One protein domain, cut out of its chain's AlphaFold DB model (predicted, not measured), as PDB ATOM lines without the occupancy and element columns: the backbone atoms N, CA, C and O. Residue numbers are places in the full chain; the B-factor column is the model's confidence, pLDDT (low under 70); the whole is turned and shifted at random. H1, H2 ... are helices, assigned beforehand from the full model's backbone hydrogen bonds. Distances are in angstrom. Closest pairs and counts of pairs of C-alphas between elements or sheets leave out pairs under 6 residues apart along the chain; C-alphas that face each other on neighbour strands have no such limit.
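AT A GLANCE: This is residues 45 to 97 of the 111 residues of an uncharacterized protein of bacterium (UniProt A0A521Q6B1). With little regular structure, this is a long helical arm, H2, joined to a loose head in which the short helix H1 is followed by a loop that swings out near residue 65 and folds back. H2 sticks out with residues 78 to 87 and 89 to 93. The 53 printed residues have two named helices, H1 then H2, and no named strand; the class is all helix, with 21 residues in named elements. The shape is extended, with a radius of gyration of the C-alphas of 16.4 A and spans of 48 by 23 by 19 A.

HOW THE PARTS SIT: H1, residues 50 to 54, and H2, residues 78 to 93, are apart. Every O i to N i+4 pair is within hydrogen-bond range in H1 and H2.

IN THESE COORDINATES: H1 begins at C-alpha 50 (13.561, 18.141, 40.829) and is 6.2 A long. H2 is 22.8 A long, from C-alpha 78 (22.266, 11.948, 46.659) to C-alpha 93 (33.812, 21.470, 63.853).

THE WHOLE: The C-alphas of Arg 65 and Gly 95, the two farthest apart, are 48.4 A apart. The printed part has no cut. The link from H1 to H2 is long, 23 residues; in it residues 62 to 67 stand free, and residues 73 to 76 have pLDDT under 70.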
ATOM      1  N   ASN A  45       9.667  11.538  30.188       82.94
ATOM      2  CA  ASN A  45      10.323  12.714  29.600       82.94
ATOM      3  C   ASN A  45       9.437  13.971  29.607       82.94
ATOM      4  O   ASN A  45       9.920  15.075  29.368       82.94
ATOM      5  N   ARG A  46       8.129  13.816  29.846       86.94
ATOM      6  CA  ARG A  46       7.175  14.931  29.914       86.94
ATOM      7  C   ARG A  46       7.155  15.630  31.270       86.94
ATOM      8  O   ARG A  46       6.531  16.684  31.376       86.94
ATOM      9  N   TYR A  47       7.778  15.049  32.292       87.88
ATOM     10  CA  TYR A  47       7.818  15.610  33.637       87.88
ATOM     11  C   TYR A  47       9.236  16.105  33.934       87.88
ATOM     12  O   TYR A  47      10.187  15.368  33.681       87.88
ATOM     13  N   PRO A  48       9.400  17.340  34.433       89.62
ATOM     14  CA  PRO A  48      10.718  17.850  34.773       89.62
ATOM     15  C   PRO A  48      11.278  17.166  36.022       89.62
ATOM     16  O   PRO A  48      10.522  16.755  36.907       89.62
ATOM     17  N   GLU A  49      12.606  17.126  36.125       87.25
ATOM     18  CA  GLU A  49      13.271  16.673  37.342       87.25
ATOM     19  C   GLU A  49      13.233  17.719  38.447       87.25
ATOM     20  O   GLU A  49      13.179  18.929  38.212       87.25
ATOM     21  N   ILE A  50      13.377  17.246  39.686       88.62
ATOM     22  CA  ILE A  50      13.561  18.141  40.829       88.62
ATOM     23  C   ILE A  50      14.825  18.998  40.679       88.62
ATOM     24  O   ILE A  50      14.835  20.150  41.100       88.62
ATOM     25  N   SER A  51      15.877  18.482  40.035       88.62
ATOM     26  CA  SER A  51      17.102  19.240  39.769       88.62
ATOM     27  C   SER A  51      16.852  20.417  38.828       88.62
ATOM     28  O   SER A  51      17.322  21.513  39.119       88.62
ATOM     29  N   ASP A  52      16.071  20.227  37.761       91.81
ATOM     30  CA  ASP A  52      15.709  21.294  36.823       91.81
ATOM     31  C   ASP A  52      14.902  22.401  37.508       91.81
ATOM     32  O   ASP A  52      15.112  23.583  37.220       91.81
ATOM     33  N   LEU A  53      14.028  22.031  38.452       93.00
ATOM     34  CA  LEU A  53      13.306  22.989  39.286       93.00
ATOM     35  C   LEU A  53      14.263  23.781  40.190       93.00
ATOM     36  O   LEU A  53      14.188  25.007  40.239       93.00
ATOM     37  N   LEU A  54      15.177  23.096  40.884       91.56
ATOM     38  CA  LEU A  54      16.118  23.720  41.822       91.56
ATOM     39  C   LEU A  54      17.081  24.701  41.142       91.56
ATOM     40  O   LEU A  54      17.450  25.703  41.749       91.56
ATOM     41  N   VAL A  55      17.475  24.436  39.892       95.25
ATOM     42  CA  VAL A  55      18.356  25.333  39.121       95.25
ATOM     43  C   VAL A  55      17.597  26.368  38.281       95.25
ATOM     44  O   VAL A  55      18.214  27.082  37.493       95.25
ATOM     45  N   GLY A  56      16.268  26.446  38.412       95.56
ATOM     46  CA  GLY A  56      15.438  27.447  37.736       95.56
ATOM     47  C   GLY A  56      15.269  27.243  36.226       95.56
ATOM     48  O   GLY A  56      14.929  28.188  35.520       95.56
ATOM     49  N   ARG A  57      15.495  26.029  35.706       96.00
ATOM     50  CA  ARG A  57      15.267  25.711  34.282       96.00
ATOM     51  C   ARG A  57      13.789  25.563  33.939       96.00
ATOM     52  O   ARG A  57      13.415  25.711  32.779       96.00
ATOM     53  N   VAL A  58      12.962  25.251  34.932       95.75
ATOM     54  CA  VAL A  58      11.511  25.105  34.794       95.75
ATOM     55  C   VAL A  58      10.803  25.921  35.873       95.75
ATOM     56  O   VAL A  58      11.361  26.108  36.959       95.75
ATOM     57  N   PRO A  59       9.581  26.421  35.614       95.25
ATOM     58  CA  PRO A  59       8.816  27.117  36.636       95.25
ATOM     59  C   PRO A  59       8.419  26.154  37.759       95.25
ATOM     60  O   PRO A  59       8.106  24.986  37.524       95.25
ATOM     61  N   GLY A  60       8.394  26.674  38.985       94.38
ATOM     62  CA  GLY A  60       7.784  25.987  40.117       94.38
ATOM     63  C   GLY A  60       6.262  26.040  40.073       94.38
ATOM     64  O   GLY A  60       5.635  26.021  39.015       94.38
ATOM     65  N   ARG A  61       5.646  26.121  41.252       95.88
ATOM     66  CA  ARG A  61       4.204  26.350  41.363       95.88
ATOM     67  C   ARG A  61       3.841  27.688  40.704       95.88
ATOM     68  O   ARG A  61       4.416  28.713  41.049       95.88
ATOM     69  N   THR A  62       2.877  27.674  39.787       96.56
ATOM     70  CA  THR A  62       2.436  28.844  39.009       96.56
ATOM     71  C   THR A  62       1.110  29.435  39.485       96.56
ATOM     72  O   THR A  62       0.752  30.533  39.073       96.56
ATOM     73  N   SER A  63       0.361  28.731  40.342       97.62
ATOM     74  CA  SER A  63      -0.845  29.268  40.982       97.62
ATOM     75  C   SER A  63      -1.208  28.519  42.266       97.62
ATOM     76  O   SER A  63      -0.845  27.352  42.447       97.62
ATOM     77  N   ASP A  64      -2.010  29.154  43.118       97.19
ATOM     78  CA  ASP A  64      -2.509  28.554  44.364       97.19
ATOM     79  C   ASP A  64      -3.465  27.381  44.118       97.19
ATOM     80  O   ASP A  64      -3.576  26.473  44.938       97.19
ATOM     81  N   ARG A  65      -4.115  27.351  42.947       97.94
ATOM     82  CA  ARG A  65      -5.026  26.271  42.538       97.94
ATOM     83  C   ARG A  65      -4.300  25.076  41.916       97.94
ATOM     84  O   ARG A  65      -4.932  24.049  41.671       97.94
ATOM     85  N   GLN A  66      -3.001  25.191  41.630       96.81
ATOM     86  CA  GLN A  66      -2.229  24.113  41.019       96.81
ATOM     87  C   GLN A  66      -1.984  22.985  42.026       96.81
ATOM     88  O   GLN A  66      -1.475  23.200  43.125       96.81
ATOM     89  N   ILE A  67      -2.280  21.750  41.630       95.62
ATOM     90  CA  ILE A  67      -1.896  20.561  42.391       95.62
ATOM     91  C   ILE A  67      -0.523  20.109  41.889       95.62
ATOM     92  O   ILE A  67      -0.336  19.889  40.694       95.62
ATOM     93  N   THR A  68       0.443  19.986  42.798       94.00
ATOM     94  CA  THR A  68       1.811  19.543  42.497       94.00
ATOM     95  C   THR A  68       2.040  18.146  43.055       94.00
ATOM     96  O   THR A  68       1.604  17.850  44.165       94.00
ATOM     97  N   PHE A  69       2.764  17.308  42.319       90.38
ATOM     98  CA  PHE A  69       3.119  15.960  42.744       90.38
ATOM     99  C   PHE A  69       4.624  15.756  42.594       90.38
ATOM    100  O   PHE A  69       5.169  15.991  41.519       90.38
ATOM    101  N   PHE A  70       5.278  15.313  43.665       88.81
ATOM    102  CA  PHE A  70       6.683  14.925  43.640       88.81
ATOM    103  C   PHE A  70       6.789  13.411  43.830       88.81
ATOM    104  O   PHE A  70       6.427  12.882  44.883       88.81
ATOM    105  N   LEU A  71       7.268  12.712  42.800       84.38
ATOM    106  CA  LEU A  71       7.437  11.263  42.833       84.38
ATOM    107  C   LEU A  71       8.829  10.895  43.353       84.38
ATOM    108  O   LEU A  71       9.767  10.712  42.588       84.38
ATOM    109  N   ASN A  72       8.946  10.735  44.668       73.38
ATOM    110  CA  ASN A  72      10.215  10.432  45.334       73.38
ATOM    111  C   ASN A  72      10.516   8.922  45.450       73.38
ATOM    112  O   ASN A  72      10.981   8.466  46.490       73.38
ATOM    113  N   ASN A  73      10.184   8.117  44.435       60.62
ATOM    114  CA  ASN A  73      10.318   6.650  44.527       60.62
ATOM    115  C   ASN A  73      11.537   6.082  43.780       60.62
ATOM    116  O   ASN A  73      11.807   4.888  43.850       60.62
ATOM    117  N   VAL A  74      12.293   6.940  43.090       63.44
ATOM    118  CA  VAL A  74      13.565   6.598  42.433       63.44
ATOM    119  C   VAL A  74      14.646   7.535  42.970       63.44
ATOM    120  O   VAL A  74      15.272   8.302  42.246       63.44
ATOM    121  N   GLY A  75      14.807   7.549  44.294       60.94
ATOM    122  CA  GLY A  75      15.824   8.370  44.939       60.94
ATOM    123  C   GLY A  75      17.222   7.901  44.537       60.94
ATOM    124  O   GLY A  75      17.588   6.754  44.774       60.94
ATOM    125  N   THR A  76      18.044   8.793  43.986       69.75
ATOM    126  CA  THR A  76      19.452   8.524  43.625       69.75
ATOM    127  C   THR A  76      20.386   8.437  44.838       69.75
ATOM    128  O   THR A  76      21.602   8.383  44.690       69.75
ATOM    129  N   GLY A  77      19.845   8.489  46.059       78.38
ATOM    130  CA  GLY A  77      20.606   8.508  47.310       78.38
ATOM    131  C   GLY A  77      21.406   9.795  47.559       78.38
ATOM    132  O   GLY A  77      21.909   9.993  48.663       78.38
ATOM    133  N   VAL A  78      21.475  10.709  46.584       85.81
ATOM    134  CA  VAL A  78      22.266  11.948  46.659       85.81
ATOM    135  C   VAL A  78      21.869  12.832  47.842       85.81
ATOM    136  O   VAL A  78      22.729  13.425  48.488       85.81
ATOM    137  N   GLN A  79      20.580  12.850  48.196       85.25
ATOM    138  CA  GLN A  79      20.078  13.568  49.368       85.25
ATOM    139  C   GLN A  79      20.723  13.070  50.673       85.25
ATOM    140  O   GLN A  79      21.037  13.866  51.555       85.25
ATOM    141  N   PHE A  80      20.976  11.762  50.783       89.25
ATOM    142  CA  PHE A  80      21.600  11.169  51.963       89.25
ATOM    143  C   PHE A  80      23.094  11.474  52.009       89.25
ATOM    144  O   PHE A  80      23.609  11.795  53.074       89.25
ATOM    145  N   ALA A  81      23.777  11.447  50.861       91.94
ATOM    146  CA  ALA A  81      25.182  11.841  50.774       91.94
ATOM    147  C   ALA A  81      25.383  13.316  51.167       91.94
ATOM    148  O   ALA A  81      26.270  13.622  51.964       91.94
ATOM    149  N   ALA A  82      24.520  14.214  50.678       91.81
ATOM    150  CA  ALA A  82      24.549  15.632  51.034       91.81
ATOM    151  C   ALA A  82      24.345  15.844  52.544       91.81
ATOM    152  O   ALA A  82      25.144  16.521  53.191       91.81
ATOM    153  N   MET A  83      23.330  15.200  53.131       95.38
ATOM    154  CA  MET A  83      23.086  15.269  54.576       95.38
ATOM    155  C   MET A  83      24.223  14.654  55.399       95.38
ATOM    156  O   MET A  83      24.607  15.215  56.425       95.38
ATOM    157  N   GLY A  84      24.792  13.536  54.943       96.81
ATOM    158  CA  GLY A  84      25.939  12.890  55.578       96.81
ATOM    159  C   GLY A  84      27.163  13.802  55.617       96.81
ATOM    160  O   GLY A  84      27.809  13.912  56.658       96.81
ATOM    161  N   TYR A  85      27.437  14.525  54.527       97.00
ATOM    162  CA  TYR A  85      28.511  15.516  54.485       97.00
ATOM    163  C   TYR A  85      28.279  16.664  55.477       97.00
ATOM    164  O   TYR A  85      29.183  17.000  56.243       97.00
ATOM    165  N   CYS A  86      27.064  17.221  55.528       97.81
ATOM    166  CA  CYS A  86      26.714  18.269  56.491       97.81
ATOM    167  C   CYS A  86      26.895  17.797  57.943       97.81
ATOM    168  O   CYS A  86      27.511  18.494  58.751       97.81
ATOM    169  N   ALA A  87      26.410  16.595  58.268       97.56
ATOM    170  CA  ALA A  87      26.559  16.007  59.597       97.56
ATOM    171  C   ALA A  87      28.034  15.763  59.955       97.56
ATOM    172  O   ALA A  87      28.468  16.107  61.054       97.56
ATOM    173  N   TYR A  88      28.819  15.231  59.014       97.25
ATOM    174  CA  TYR A  88      30.255  15.013  59.179       97.25
ATOM    175  C   TYR A  88      31.007  16.318  59.468       97.25
ATOM    176  O   TYR A  88      31.788  16.386  60.418       97.25
ATOM    177  N   ARG A  89      30.742  17.371  58.685       97.94
ATOM    178  CA  ARG A  89      31.344  18.699  58.867       97.94
ATOM    179  C   ARG A  89      31.019  19.283  60.240       97.94
ATOM    180  O   ARG A  89      31.935  19.659  60.968       97.94
ATOM    181  N   ALA A  90      29.744  19.260  60.623       98.25
ATOM    182  CA  ALA A  90      29.301  19.749  61.926       98.25
ATOM    183  C   ALA A  90      29.918  18.959  63.093       98.25
ATOM    184  O   ALA A  90      30.248  19.539  64.126       98.25
ATOM    185  N   ALA A  91      30.095  17.641  62.943       98.19
ATOM    186  CA  ALA A  91      30.770  16.819  63.941       98.19
ATOM    187  C   ALA A  91      32.256  17.187  64.067       98.19
ATOM    188  O   ALA A  91      32.736  17.382  65.182       98.19
ATOM    189  N   LYS A  92      32.964  17.355  62.940       96.75
ATOM    190  CA  LYS A  92      34.375  17.772  62.924       96.75
ATOM    191  C   LYS A  92      34.585  19.136  63.580       96.75
ATOM    192  O   LYS A  92      35.481  19.266  64.404       96.75
ATOM    193  N   GLU A  93      33.738  20.117  63.274       97.88
ATOM    194  CA  GLU A  93      33.812  21.470  63.853       97.88
ATOM    195  C   GLU A  93      33.573  21.482  65.371       97.88
ATOM    196  O   GLU A  93      34.131  22.313  66.080       97.88
ATOM    197  N   LYS A  94      32.793  20.525  65.887       98.25
ATOM    198  CA  LYS A  94      32.519  20.364  67.323       98.25
ATOM    199  C   LYS A  94      33.475  19.400  68.035       98.25
ATOM    200  O   LYS A  94      33.263  19.113  69.209       98.25
ATOM    201  N   GLY A  95      34.478  18.855  67.342       97.50
ATOM    202  CA  GLY A  95      35.377  17.843  67.909       97.50
ATOM    203  C   GLY A  95      34.669  16.542  68.315       97.50
ATOM    204  O   GLY A  95      35.098  15.872  69.250       97.50
ATOM    205  N   LEU A  96      33.565  16.195  67.648       97.62
ATOM    206  CA  LEU A  96      32.774  14.995  67.923       97.62
ATOM    207  C   LEU A  96      33.206  13.812  67.048       97.62
ATOM    208  O   LEU A  96      33.690  13.974  65.928       97.62
ATOM    209  N   GLY A  97      32.929  12.603  67.541       95.00
ATOM    210  CA  GLY A  97      33.236  11.347  66.858       95.00
ATOM    211  C   GLY A  97      34.585  10.757  67.267       95.00
ATOM    212  O   GLY A  97      35.270  11.263  68.151       95.00
TER     213      GLY A  97